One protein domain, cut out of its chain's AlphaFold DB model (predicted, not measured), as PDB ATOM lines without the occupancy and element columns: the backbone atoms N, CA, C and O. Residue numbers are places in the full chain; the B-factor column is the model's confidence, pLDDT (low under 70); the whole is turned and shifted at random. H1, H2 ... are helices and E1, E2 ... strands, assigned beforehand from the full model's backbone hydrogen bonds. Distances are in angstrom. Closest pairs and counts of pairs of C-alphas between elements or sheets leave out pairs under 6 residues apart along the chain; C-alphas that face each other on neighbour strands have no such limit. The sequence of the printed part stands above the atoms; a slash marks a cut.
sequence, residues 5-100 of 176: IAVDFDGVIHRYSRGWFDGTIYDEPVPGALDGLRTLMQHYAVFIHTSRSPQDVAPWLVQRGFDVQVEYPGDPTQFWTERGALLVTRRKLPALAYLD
ATOM      1  N   ILE A   5     233.422 194.485 310.889       98.31
ATOM      2  CA  ILE A   5     234.383 195.275 311.664       98.31
ATOM      3  C   ILE A   5     235.529 195.687 310.743       98.31
ATOM      4  O   ILE A   5     236.070 194.855 310.013       98.31
ATOM      5  N   ALA A   6     235.872 196.970 310.780       98.56
ATOM      6  CA  ALA A   6     237.079 197.495 310.165       98.56
ATOM      7  C   ALA A   6     238.202 197.475 311.205       98.56
ATOM      8  O   ALA A   6     237.989 197.910 312.337       98.56
ATOM      9  N   VAL A   7     239.375 196.978 310.836       98.81
ATOM     10  CA  VAL A   7     240.531 196.897 311.736       98.81
ATOM     11  C   VAL A   7     241.705 197.610 311.078       98.81
ATOM     12  O   VAL A   7     242.054 197.274 309.946       98.81
ATOM     13  N   ASP A   8     242.285 198.600 311.751       98.69
ATOM     14  CA  ASP A   8     243.525 199.225 311.295       98.69
ATOM     15  C   ASP A   8     244.685 198.217 311.313       98.69
ATOM     16  O   ASP A   8     244.652 197.196 312.006       98.69
ATOM     17  N   PHE A   9     245.714 198.467 310.509       98.56
ATOM     18  CA  PHE A   9     246.887 197.605 310.464       98.56
ATOM     19  C   PHE A   9     248.017 198.081 311.384       98.56
ATOM     20  O   PHE A   9     248.479 197.308 312.223       98.56
ATOM     21  N   ASP A  10     248.490 199.318 311.223       98.19
ATOM     22  CA  ASP A  10     249.737 199.818 311.816       98.19
ATOM     23  C   ASP A  10     249.503 200.424 313.209       98.19
ATOM     24  O   ASP A  10     249.155 201.591 313.343       98.19
ATOM     25  N   GLY A  11     249.809 199.661 314.256       97.19
ATOM     26  CA  GLY A  11     249.568 200.014 315.658       97.19
ATOM     27  C   GLY A  11     248.475 199.158 316.300       97.19
ATOM     28  O   GLY A  11     248.430 199.040 317.521       97.19
ATOM     29  N   VAL A  12     247.660 198.478 315.484       98.56
ATOM     30  CA  VAL A  12     246.610 197.550 315.938       98.56
ATOM     31  C   VAL A  12     246.987 196.087 315.690       98.56
ATOM     32  O   VAL A  12     246.885 195.263 316.599       98.56
ATOM     33  N   ILE A  13     247.447 195.744 314.481       98.69
ATOM     34  CA  ILE A  13     247.878 194.380 314.128       98.69
ATOM     35  C   ILE A  13     249.397 194.305 314.057       98.69
ATOM     36  O   ILE A  13     249.997 193.465 314.718       98.69
ATOM     37  N   HIS A  14     250.020 195.166 313.260       98.31
ATOM     38  CA  HIS A  14     251.465 195.320 313.131       98.31
ATOM     39  C   HIS A  14     251.958 196.324 314.177       98.31
ATOM     40  O   HIS A  14     251.406 197.413 314.277       98.31
ATOM     41  N   ARG A  15     252.985 195.983 314.968       97.25
ATOM     42  CA  ARG A  15     253.395 196.789 316.137       97.25
ATOM     43  C   ARG A  15     253.844 198.213 315.805       97.25
ATOM     44  O   ARG A  15     253.681 199.091 316.644       97.25
ATOM     45  N   TYR A  16     254.377 198.437 314.605       96.75
ATOM     46  CA  TYR A  16     254.665 199.773 314.076       96.75
ATOM     47  C   TYR A  16     255.604 200.628 314.959       96.75
ATOM     48  O   TYR A  16     255.473 201.848 315.067       96.75
ATOM     49  N   SER A  17     256.593 199.983 315.580       96.00
ATOM     50  CA  SER A  17     257.516 200.545 316.578       96.00
ATOM     51  C   SER A  17     258.453 201.634 316.052       96.00
ATOM     52  O   SER A  17     259.050 202.369 316.836       96.00
ATOM     53  N   ARG A  18     258.590 201.766 314.729       95.62
ATOM     54  CA  ARG A  18     259.440 202.763 314.057       95.62
ATOM     55  C   ARG A  18     258.621 203.759 313.231       95.62
ATOM     56  O   ARG A  18     259.186 204.483 312.410       95.62
ATOM     57  N   GLY A  19     257.297 203.777 313.403       94.56
ATOM     58  CA  GLY A  19     256.399 204.526 312.532       94.56
ATOM     59  C   GLY A  19     256.489 204.059 311.073       94.56
ATOM     60  O   GLY A  19     256.793 202.898 310.794       94.56
ATOM     61  N   TRP A  20     256.251 204.970 310.126       92.94
ATOM     62  CA  TRP A  20     256.209 204.634 308.694       92.94
ATOM     63  C   TRP A  20     257.530 204.045 308.168       92.94
ATOM     64  O   TRP A  20     257.526 203.183 307.290       92.94
ATOM     65  N   PHE A  21     258.654 204.482 308.745       91.75
ATOM     66  CA  PHE A  21     260.013 204.114 308.356       91.75
ATOM     67  C   PHE A  21     260.248 204.239 306.833       91.75
ATOM     68  O   PHE A  21     260.193 205.350 306.311       91.75
ATOM     69  N   ASP A  22     260.510 203.140 306.124       92.06
ATOM     70  CA  ASP A  22     260.791 203.086 304.681       92.06
ATOM     71  C   ASP A  22     259.654 202.438 303.866       92.06
ATOM     72  O   ASP A  22     259.822 202.131 302.686       92.06
ATOM     73  N   GLY A  23     258.490 202.220 304.487       89.94
ATOM     74  CA  GLY A  23     257.357 201.533 303.869       89.94
ATOM     75  C   GLY A  23     257.378 200.008 304.015       89.94
ATOM     76  O   GLY A  23     256.357 199.381 303.731       89.94
ATOM     77  N   THR A  24     258.451 199.402 304.537       93.75
ATOM     78  CA  THR A  24     258.473 197.961 304.849       93.75
ATOM     79  C   THR A  24     257.575 197.615 306.042       93.75
ATOM     80  O   THR A  24     257.334 198.443 306.928       93.75
ATOM     81  N   ILE A  25     257.063 196.379 306.074       97.19
ATOM     82  CA  ILE A  25     256.361 195.810 307.235       97.19
ATOM     83  C   ILE A  25     257.397 195.024 308.045       97.19
ATOM     84  O   ILE A  25     257.717 193.884 307.714       97.19
ATOM     85  N   TYR A  26     257.985 195.682 309.043       95.31
ATOM     86  CA  TYR A  26     259.221 195.242 309.698       95.31
ATOM     87  C   TYR A  26     259.017 194.610 311.078       95.31
ATOM     88  O   TYR A  26     259.917 193.921 311.553       95.31
ATOM     89  N   ASP A  27     257.878 194.841 311.733       96.44
ATOM     90  CA  ASP A  27     257.633 194.329 313.076       96.44
ATOM     91  C   ASP A  27     256.814 193.042 313.098       96.44
ATOM     92  O   ASP A  27     256.032 192.714 312.200       96.44
ATOM     93  N   GLU A  28     256.936 192.360 314.233       97.44
ATOM     94  CA  GLU A  28     255.986 191.346 314.652       97.44
ATOM     95  C   GLU A  28     254.618 191.937 315.023       97.44
ATOM     96  O   GLU A  28     254.499 193.136 315.314       97.44
ATOM     97  N   PRO A  29     253.569 191.094 315.066       98.31
ATOM     98  CA  PRO A  29     252.267 191.524 315.526       98.31
ATOM     99  C   PRO A  29     252.293 192.157 316.926       98.31
ATOM    100  O   PRO A  29     253.129 191.827 317.785       98.31
ATOM    101  N   VAL A  30     251.320 193.028 317.182       98.19
ATOM    102  CA  VAL A  30     250.938 193.429 318.538       98.19
ATOM    103  C   VAL A  30     250.539 192.162 319.319       98.19
ATOM    104  O   VAL A  30     249.854 191.295 318.761       98.19
ATOM    105  N   PRO A  31     250.977 191.984 320.584       97.69
ATOM    106  CA  PRO A  31     250.603 190.815 321.377       97.69
ATOM    107  C   PRO A  31     249.082 190.618 321.419       97.69
ATOM    108  O   PRO A  31     248.339 191.559 321.676       97.69
ATOM    109  N   GLY A  32     248.618 189.399 321.140       97.31
ATOM    110  CA  GLY A  32     247.189 189.065 321.093       97.31
ATOM    111  C   GLY A  32     246.454 189.472 319.809       97.31
ATOM    112  O   GLY A  32     245.339 189.001 319.597       97.31
ATOM    113  N   ALA A  33     247.056 190.261 318.909       98.25
ATOM    114  CA  ALA A  33     246.361 190.759 317.719       98.25
ATOM    115  C   ALA A  33     245.866 189.646 316.789       98.25
ATOM    116  O   ALA A  33     244.740 189.712 316.301       98.25
ATOM    117  N   LEU A  34     246.667 188.598 316.559       98.50
ATOM    118  CA  LEU A  34     246.265 187.511 315.656       98.50
ATOM    119  C   LEU A  34     245.093 186.698 316.224       98.50
ATOM    120  O   LEU A  34     244.166 186.363 315.489       98.50
ATOM    121  N   ASP A  35     245.099 186.412 317.527       98.38
ATOM    122  CA  ASP A  35     244.015 185.669 318.182       98.38
ATOM    123  C   ASP A  35     242.753 186.523 318.330       98.38
ATOM    124  O   ASP A  35     241.642 186.039 318.095       98.38
ATOM    125  N   GLY A  36     242.916 187.816 318.617       98.12
ATOM    126  CA  GLY A  36     241.830 188.792 318.588       98.12
ATOM    127  C   GLY A  36     241.188 188.881 317.205       98.12
ATOM    128  O   GLY A  36     239.967 188.793 317.085       98.12
ATOM    129  N   LEU A  37     241.995 188.951 316.144       98.38
ATOM    130  CA  LEU A  37     241.509 188.993 314.766       98.38
ATOM    131  C   LEU A  37     240.749 187.713 314.387       98.38
ATOM    132  O   LEU A  37     239.648 187.795 313.844       98.38
ATOM    133  N   ARG A  38     241.272 186.530 314.745       98.44
ATOM    134  CA  ARG A  38     240.561 185.249 314.562       98.44
ATOM    135  C   ARG A  38     239.232 185.227 315.314       98.44
ATOM    136  O   ARG A  38     238.226 184.795 314.759       98.44
ATOM    137  N   THR A  39     239.209 185.732 316.543       98.00
ATOM    138  CA  THR A  39     237.987 185.832 317.354       98.00
ATOM    139  C   THR A  39     236.969 186.768 316.701       98.00
ATOM    140  O   THR A  39     235.797 186.416 316.576       98.00
ATOM    141  N   LEU A  40     237.391 187.924 316.177       97.56
ATOM    142  CA  LEU A  40     236.504 188.808 315.412       97.56
ATOM    143  C   LEU A  40     235.919 188.093 314.188       97.56
ATOM    144  O   LEU A  40     234.708 188.145 313.970       97.56
ATOM    145  N   MET A  41     236.744 187.364 313.434       97.50
ATOM    146  CA  MET A  41     236.297 186.594 312.269       97.50
ATOM    147  C   MET A  41     235.292 185.486 312.628       97.50
ATOM    148  O   MET A  41     234.472 185.121 311.782       97.50
ATOM    149  N   GLN A  42     235.270 184.984 313.872       96.38
ATOM    150  CA  GLN A  42     234.262 184.024 314.363       96.38
ATOM    151  C   GLN A  42     232.873 184.636 314.584       96.38
ATOM    152  O   GLN A  42     231.886 183.891 314.608       96.38
ATOM    153  N   HIS A  43     232.751 185.963 314.618       95.62
ATOM    154  CA  HIS A  43     231.474 186.650 314.842       95.62
ATOM    155  C   HIS A  43     231.075 187.621 313.725       95.62
ATOM    156  O   HIS A  43     229.884 187.872 313.530       95.62
ATOM    157  N   TYR A  44     232.044 188.131 312.967       97.44
ATOM    158  CA  TYR A  44     231.859 189.225 312.020       97.44
ATOM    159  C   TYR A  44     232.482 188.911 310.657       97.44
ATOM    160  O   TYR A  44     233.308 188.006 310.523       97.44
ATOM    161  N   ALA A  45     232.068 189.664 309.638       97.81
ATOM    162  CA  ALA A  45     232.932 189.906 308.488       97.81
ATOM    163  C   ALA A  45     234.004 190.917 308.917       97.81
ATOM    164  O   ALA A  45     233.711 191.837 309.683       97.81
ATOM    165  N   VAL A  46     235.244 190.751 308.468       98.31
ATOM    166  CA  VAL A  46     236.348 191.618 308.901       98.31
ATOM    167  C   VAL A  46     237.143 192.074 307.694       98.31
ATOM    168  O   VAL A  46     237.496 191.256 306.845       98.31
ATOM    169  N   PHE A  47     237.423 193.372 307.624       98.38
ATOM    170  CA  PHE A  47     238.387 193.909 306.674       98.38
ATOM    171  C   PHE A  47     239.458 194.722 307.392       98.38
ATOM    172  O   PHE A  47     239.193 195.401 308.384       98.38
ATOM    173  N   ILE A  48     240.669 194.640 306.861       98.62
ATOM    174  CA  ILE A  48     241.813 195.435 307.261       98.62
ATOM    175  C   ILE A  48     241.773 196.732 306.462       98.62
ATOM    176  O   ILE A  48     241.862 196.716 305.231       98.62
ATOM    177  N   HIS A  49     241.609 197.845 307.167       98.12
ATOM    178  CA  HIS A  49     241.643 199.186 306.604       98.12
ATOM    179  C   HIS A  49     243.028 199.762 306.853       98.12
ATOM    180  O   HIS A  49     243.446 199.859 307.995       98.12
ATOM    181  N   THR A  50     243.774 200.098 305.810       97.56
ATOM    182  CA  THR A  50     245.178 200.484 305.988       97.56
ATOM    183  C   THR A  50     245.580 201.597 305.037       97.56
ATOM    184  O   THR A  50     245.001 201.752 303.967       97.56
ATOM    185  N   SER A  51     246.599 202.369 305.416       95.62
ATOM    186  CA  SER A  51     247.293 203.292 304.507       95.62
ATOM    187  C   SER A  51     248.436 202.614 303.735       95.62
ATOM    188  O   SER A  51     248.969 203.189 302.785       95.62
ATOM    189  N   ARG A  52     248.807 201.383 304.109       95.44
ATOM    190  CA  ARG A  52     249.768 200.552 303.374       95.44
ATOM    191  C   ARG A  52     249.179 200.086 302.045       95.44
ATOM    192  O   ARG A  52     247.971 200.106 301.818       95.44
ATOM    193  N   SER A  53     250.050 199.610 301.164       94.62
ATOM    194  CA  SER A  53     249.640 198.853 299.983       94.62
ATOM    195  C   SER A  53     248.932 197.555 300.407       94.62
ATOM    196  O   SER A  53     249.539 196.750 301.123       94.62
ATOM    197  N   PRO A  54     247.688 197.289 299.958       96.00
ATOM    198  CA  PRO A  54     247.030 196.007 300.207       96.00
ATOM    199  C   PRO A  54     247.849 194.814 299.708       96.00
ATOM    200  O   PRO A  54     247.842 193.754 300.329       96.00
ATOM    201  N   GLN A  55     248.599 195.011 298.620       95.44
ATOM    202  CA  GLN A  55     249.466 194.000 298.020       95.44
ATOM    203  C   GLN A  55     250.665 193.634 298.909       95.44
ATOM    204  O   GLN A  55     251.164 192.520 298.789       95.44
ATOM    205  N   ASP A  56     251.086 194.518 299.819       96.25
ATOM    206  CA  ASP A  56     252.180 194.246 300.762       96.25
ATOM    207  C   ASP A  56     251.653 193.643 302.075       96.25
ATOM    208  O   ASP A  56     252.261 192.739 302.648       96.25
ATOM    209  N   VAL A  57     250.485 194.096 302.540       98.06
ATOM    210  CA  VAL A  57     249.861 193.608 303.785       98.06
ATOM    211  C   VAL A  57     249.300 192.194 303.630       98.06
ATOM    212  O   VAL A  57     249.435 191.371 304.535       98.06
ATOM    213  N   ALA A  58     248.695 191.882 302.482       98.25
ATOM    214  CA  ALA A  58     248.108 190.570 302.238       98.25
ATOM    215  C   ALA A  58     249.091 189.399 302.418       98.25
ATOM    216  O   ALA A  58     248.784 188.513 303.217       98.25
ATOM    217  N   PRO A  59     250.279 189.363 301.778       98.25
ATOM    218  CA  PRO A  59     251.223 188.269 301.990       98.25
ATOM    219  C   PRO A  59     251.708 188.185 303.442       98.25
ATOM    220  O   PRO A  59     251.914 187.081 303.944       98.25
ATOM    221  N   TRP A  60     251.837 189.314 304.148       98.31
ATOM    222  CA  TRP A  60     252.228 189.327 305.561       98.31
ATOM    223  C   TRP A  60     251.185 188.649 306.467       98.31
ATOM    224  O   TRP A  60     251.551 187.933 307.406       98.31
ATOM    225  N   LEU A  61     249.892 188.831 306.173       98.69
ATOM    226  CA  LEU A  61     248.779 188.164 306.863       98.69
ATOM    227  C   LEU A  61     248.634 186.694 306.446       98.69
ATOM    228  O   LEU A  61     248.432 185.836 307.303       98.69
ATOM    229  N   VAL A  62     248.806 186.375 305.161       98.62
ATOM    230  CA  VAL A  62     248.769 184.988 304.659       98.62
ATOM    231  C   VAL A  62     249.844 184.133 305.326       98.62
ATOM    232  O   VAL A  62     249.557 183.032 305.792       98.62
ATOM    233  N   GLN A  63     251.062 184.662 305.487       98.38
ATOM    234  CA  GLN A  63     252.146 183.991 306.221       98.38
ATOM    235  C   GLN A  63     251.795 183.691 307.690       98.38
ATOM    236  O   GLN A  63     252.446 182.864 308.325       98.38
ATOM    237  N   ARG A  64     250.754 184.333 308.230       98.25
ATOM    238  CA  ARG A  64     250.245 184.159 309.599       98.25
ATOM    239  C   ARG A  64     248.956 183.329 309.662       98.25
ATOM    240  O   ARG A  64     248.328 183.241 310.721       98.25
ATOM    241  N   GLY A  65     248.599 182.676 308.555       98.19
ATOM    242  CA  GLY A  65     247.509 181.705 308.480       98.19
ATOM    243  C   GLY A  65     246.125 182.324 308.305       98.19
ATOM    244  O   GLY A  65     245.157 181.768 308.816       98.19
ATOM    245  N   PHE A  66     246.031 183.474 307.635       98.62
ATOM    246  CA  PHE A  66     244.755 184.078 307.251       98.62
ATOM    247  C   PHE A  66     244.496 183.907 305.757       98.62
ATOM    248  O   PHE A  66     245.393 184.125 304.944       98.62
ATOM    249  N   ASP A  67     243.248 183.609 305.405       98.50
ATOM    250  CA  ASP A  67     242.766 183.764 304.036       98.50
ATOM    251  C   ASP A  67     242.510 185.249 303.775       98.50
ATOM    252  O   ASP A  67     241.829 185.923 304.556       98.50
ATOM    253  N   VAL A  68     243.089 185.775 302.695       98.38
ATOM    254  CA  VAL A  68     243.079 187.209 302.398       98.38
ATOM    255  C   VAL A  68     242.669 187.466 300.954       98.38
ATOM    256  O   VAL A  68     243.206 186.866 300.025       98.38
ATOM    257  N   GLN A  69     241.765 188.422 300.776       97.25
ATOM    258  CA  GLN A  69     241.453 189.061 299.507       97.25
ATOM    259  C   GLN A  69     241.960 190.506 299.528       97.25
ATOM    260  O   GLN A  69     241.993 191.157 300.573       97.25
ATOM    261  N   VAL A  70     242.352 191.021 298.366       96.19
ATOM    262  CA  VAL A  70     242.741 192.423 298.188       96.19
ATOM    263  C   VAL A  70     241.835 193.073 297.164       96.19
ATOM    264  O   VAL A  70     241.444 192.437 296.185       96.19
ATOM    265  N   GLU A  71     241.543 194.352 297.367       86.44
ATOM    266  CA  GLU A  71     240.872 195.141 296.339       86.44
ATOM    267  C   GLU A  71     241.742 195.267 295.077       86.44
ATOM    268  O   GLU A  71     242.977 195.337 295.139       86.44
ATOM    269  N   TYR A  72     241.090 195.351 293.922       84.69
ATOM    270  CA  TYR A  72     241.728 195.625 292.635       84.69
ATOM    271  C   TYR A  72     241.213 196.942 292.028       84.69
ATOM    272  O   TYR A  72     240.156 197.447 292.416       84.69
ATOM    273  N   PRO A  73     241.939 197.558 291.075       82.12
ATOM    274  CA  PRO A  73     241.460 198.766 290.409       82.12
ATOM    275  C   PRO A  73     240.085 198.550 289.761       82.12
ATOM    276  O   PRO A  73     239.921 197.674 288.915       82.12
ATOM    277  N   GLY A  74     239.101 199.363 290.151       83.31
ATOM    278  CA  GLY A  74     237.719 199.235 289.674       83.31
ATOM    279  C   GLY A  74     236.866 198.218 290.437       83.31
ATOM    280  O   GLY A  74     235.749 197.943 290.006       83.31
ATOM    281  N   ASP A  75     237.356 197.684 291.560       86.25
ATOM    282  CA  ASP A  75     236.586 196.803 292.434       86.25
ATOM    283  C   ASP A  75     235.254 197.473 292.862       86.25
ATOM    284  O   ASP A  75     235.257 198.550 293.486       86.25
ATOM    285  N   PRO A  76     234.099 196.867 292.509       85.62
ATOM    286  CA  PRO A  76     232.786 197.421 292.811       85.62
ATOM    287  C   PRO A  76     232.374 197.219 294.275       85.62
ATOM    288  O   PRO A  76     231.301 197.682 294.660       85.62
ATOM    289  N   THR A  77     233.184 196.544 295.097       87.25
ATOM    290  CA  THR A  77     232.867 196.204 296.487       87.25
ATOM    291  C   THR A  77     232.609 197.458 297.314       87.25
ATOM    292  O   THR A  77     233.516 198.196 297.689       87.25
ATOM    293  N   GLN A  78     231.338 197.710 297.619       89.44
ATOM    294  CA  GLN A  78     230.918 198.790 298.516       89.44
ATOM    295  C   GLN A  78     230.776 198.317 299.962       89.44
ATOM    296  O   GLN A  78     230.898 199.124 300.876       89.44
ATOM    297  N   PHE A  79     230.549 197.019 300.166       92.81
ATOM    298  CA  PHE A  79     230.354 196.400 301.472       92.81
ATOM    299  C   PHE A  79     231.142 195.100 301.534       92.81
ATOM    300  O   PHE A  79     231.043 194.277 300.627       92.81
ATOM    301  N   TRP A  80     231.852 194.882 302.635       95.12
ATOM    302  CA  TRP A  80     232.442 193.583 302.928       95.12
ATOM    303  C   TRP A  80     231.512 192.796 303.845       95.12
ATOM    304  O   TRP A  80     231.214 193.244 304.951       95.12
ATOM    305  N   THR A  81     231.018 191.646 303.389       94.25
ATOM    306  CA  THR A  81     230.086 190.797 304.163       94.25
ATOM    307  C   THR A  81     230.500 189.329 304.220       94.25
ATOM    308  O   THR A  81     229.856 188.539 304.920       94.25
ATOM    309  N   GLU A  82     231.576 188.978 303.514       93.81
ATOM    310  CA  GLU A  82     232.137 187.636 303.487       93.81
ATOM    311  C   GLU A  82     232.804 187.311 304.828       93.81
ATOM    312  O   GLU A  82     233.438 188.151 305.471       93.81
ATOM    313  N   ARG A  83     232.604 186.073 305.281       93.38
ATOM    314  CA  ARG A  83     233.200 185.531 306.502       93.38
ATOM    315  C   ARG A  83     234.178 184.429 306.126       93.38
ATOM    316  O   ARG A  83     233.986 183.761 305.119       93.38
ATOM    317  N   GLY A  84     235.184 184.214 306.967       93.00
ATOM    318  CA  GLY A  84     236.236 183.221 306.725       93.00
ATOM    319  C   GLY A  84     237.463 183.787 306.011       93.00
ATOM    320  O   GLY A  84     238.547 183.268 306.229       93.00
ATOM    321  N   ALA A  85     237.326 184.904 305.292       97.06
ATOM    322  CA  ALA A  85     238.438 185.647 304.706       97.06
ATOM    323  C   ALA A  85     238.482 187.097 305.210       97.06
ATOM    324  O   ALA A  85     237.454 187.692 305.550       97.06
ATOM    325  N   LEU A  86     239.686 187.664 305.246       98.25
ATOM    326  CA  LEU A  86     239.917 189.093 305.432       98.25
ATOM    327  C   LEU A  86     239.927 189.783 304.070       98.25
ATOM    328  O   LEU A  86     240.597 189.318 303.153       98.25
ATOM    329  N   LEU A  87     239.273 190.933 303.951       98.00
ATOM    330  CA  LEU A  87     239.592 191.884 302.883       98.00
ATOM    331  C   LEU A  87     240.689 192.831 303.374       98.00
ATOM    332  O   LEU A  87     240.593 193.323 304.490       98.00
ATOM    333  N   VAL A  88     241.687 193.146 302.556       98.19
ATOM    334  CA  VAL A  88     242.623 194.253 302.804       98.19
ATOM    335  C   VAL A  88     242.353 195.361 301.790       98.19
ATOM    336  O   VAL A  88     242.354 195.126 300.580       98.19
ATOM    337  N   THR A  89     242.106 196.575 302.280       97.06
ATOM    338  CA  THR A  89     241.668 197.707 301.453       97.06
ATOM    339  C   THR A  89     242.151 199.047 302.014       97.06
ATOM    340  O   THR A  89     242.315 199.216 303.223       97.06
ATOM    341  N   ARG A  90     242.352 200.025 301.122       95.44
ATOM    342  CA  ARG A  90     242.576 201.440 301.477       95.44
ATOM    343  C   ARG A  90     241.296 202.272 301.410       95.44
ATOM    344  O   ARG A  90     241.319 203.484 301.614       95.44
ATOM    345  N   ARG A  91     240.174 201.648 301.053       94.88
ATOM    346  CA  ARG A  91     238.876 202.301 300.970       94.88
ATOM    347  C   ARG A  91     238.163 202.216 302.306       94.88
ATOM    348  O   ARG A  91     238.041 201.153 302.912       94.88
ATOM    349  N   LYS A  92     237.556 203.333 302.693       94.94
ATOM    350  CA  LYS A  92     236.622 203.370 303.813       94.94
ATOM    351  C   LYS A  92     235.306 202.694 303.413       94.94
ATOM    352  O   LYS A  92     234.469 203.308 302.753       94.94
ATOM    353  N   LEU A  93     235.131 201.435 303.805       95.12
ATOM    354  CA  LEU A  93     233.880 200.689 303.626       95.12
ATOM    355  C   LEU A  93     232.983 200.814 304.867       95.12
ATOM    356  O   LEU A  93     233.518 200.971 305.965       95.12
ATOM    357  N   PRO A  94     231.647 200.718 304.746       95.75
ATOM    358  CA  PRO A  94     230.743 200.705 305.891       95.75
ATOM    359  C   PRO A  94     231.052 199.558 306.863       95.75
ATOM    360  O   PRO A  94     231.221 198.409 306.454       95.75
ATOM    361  N   ALA A  95     231.085 199.876 308.155       96.44
ATOM    362  CA  ALA A  95     231.361 198.939 309.237       96.44
ATOM    363  C   ALA A  95     230.518 199.281 310.473       96.44
ATOM    364  O   ALA A  95     230.081 200.417 310.647       96.44
ATOM    365  N   LEU A  96     230.308 198.291 311.340       97.00
ATOM    366  CA  LEU A  96     229.717 198.471 312.664       97.00
ATOM    367  C   LEU A  96     230.638 199.299 313.570       97.00
ATOM    368  O   LEU A  96     230.156 200.131 314.329       97.00
ATOM    369  N   ALA A  97     231.945 199.049 313.492       97.00
ATOM    370  CA  ALA A  97     232.971 199.764 314.238       97.00
ATOM    371  C   ALA A  97     234.301 199.747 313.473       97.00
ATOM    372  O   ALA A  97     234.548 198.836 312.674       97.00
ATOM    373  N   TYR A  98     235.139 200.746 313.756       98.12
ATOM    374  CA  TYR A  98     236.540 200.810 313.346       98.12
ATOM    375  C   TYR A  98     237.401 200.646 314.598       98.12
ATOM    376  O   TYR A  98     237.264 201.431 315.534       98.12
ATOM    377  N   LEU A  99     238.237 199.611 314.623       98.50
ATOM    378  CA  LEU A  99     239.267 199.411 315.636       98.50
ATOM    379  C   LEU A  99     240.570 200.002 315.103       98.50
ATOM    380  O   LEU A  99     241.129 199.463 314.153       98.50
ATOM    381  N   ASP A 100     241.011 201.114 315.677       98.31
ATOM    382  CA  ASP A 100     242.074 201.956 315.128       98.31
ATOM    383  C   ASP A 100     242.810 202.647 316.286       98.31
ATOM    384  O   ASP A 100     242.162 203.186 317.186       98.31
TER     385      ASP A 100
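AT A GLANCE: This is residues 5 to 100 of the 176 residues of an uncharacterized protein of Nonomuraea fuscirosea (UniProt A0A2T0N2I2). Five parallel strands form one twisted sheet, in the order E3, E4, E2, E1, E5, with H1 over E2 and H2 over E3 and E4 on one face, in two layers. Along the 96 printed residues come E1, H1, E2, H2, E3, E4, E5, of mixed class, with 39 residues in named elements, under half. The whole is compact, with a radius of gyration of the C-alphas of 12.5 A and spans of 33, 30 and 23 A.

HOW THE PARTS SIT: E1, residues 5 to 8, and E5, residues 97 to 99, are parallel neighbours, with N 8 and O 99 2.8 A apart, within hydrogen-bond range. H1, residues 33 to 43, has a height over the sheet of 9.3 A; its C-alpha of Leu 40 is closest to that of Val 46 in E2, residues 45 to 49, at 7.1 A. E1, H1, E2 make a strand-helix-strand unit, two parallel neighbours with a helix between, with a right-handed crossover; N 7 and O 47 are 2.9 A apart. H2, residues 54 to 62, has a height of 8.1 A and runs along E3, residues 68 to 70, at 4 degrees on the local plane; the closest C-alphas, of Pro 54 and Val 70, are 5.9 A apart. E2, H2, E3 make a split unit, right-handed, with E4, residues 86 to 89, between the strands: N 88 and O 69 are 2.8 A apart, N 48 and O 87 2.7 A. H1 and H2 are apart. O i to N i+4 pairs are within range in 6 of 7 for H1 and 3 of 5 for H2.

IN THESE COORDINATES: E1 begins at C-alpha 5 (234.383, 195.275, 311.664) and spans 10.0 A, H1 15.7 A, E2 12.9 A, H2 12.0 A, E3 6.7 A, E4 9.6 A. E5, 6.5 A, ends at C-alpha 99 (239.267, 199.411, 315.636).

THE WHOLE: The farthest C-alphas, of Pro 31 and Gly 74, are 35.2 A apart. The links E1 to H1 and E3 to E4 are long. The printed part has no cut, and no printed residue is under 70 in pLDDT.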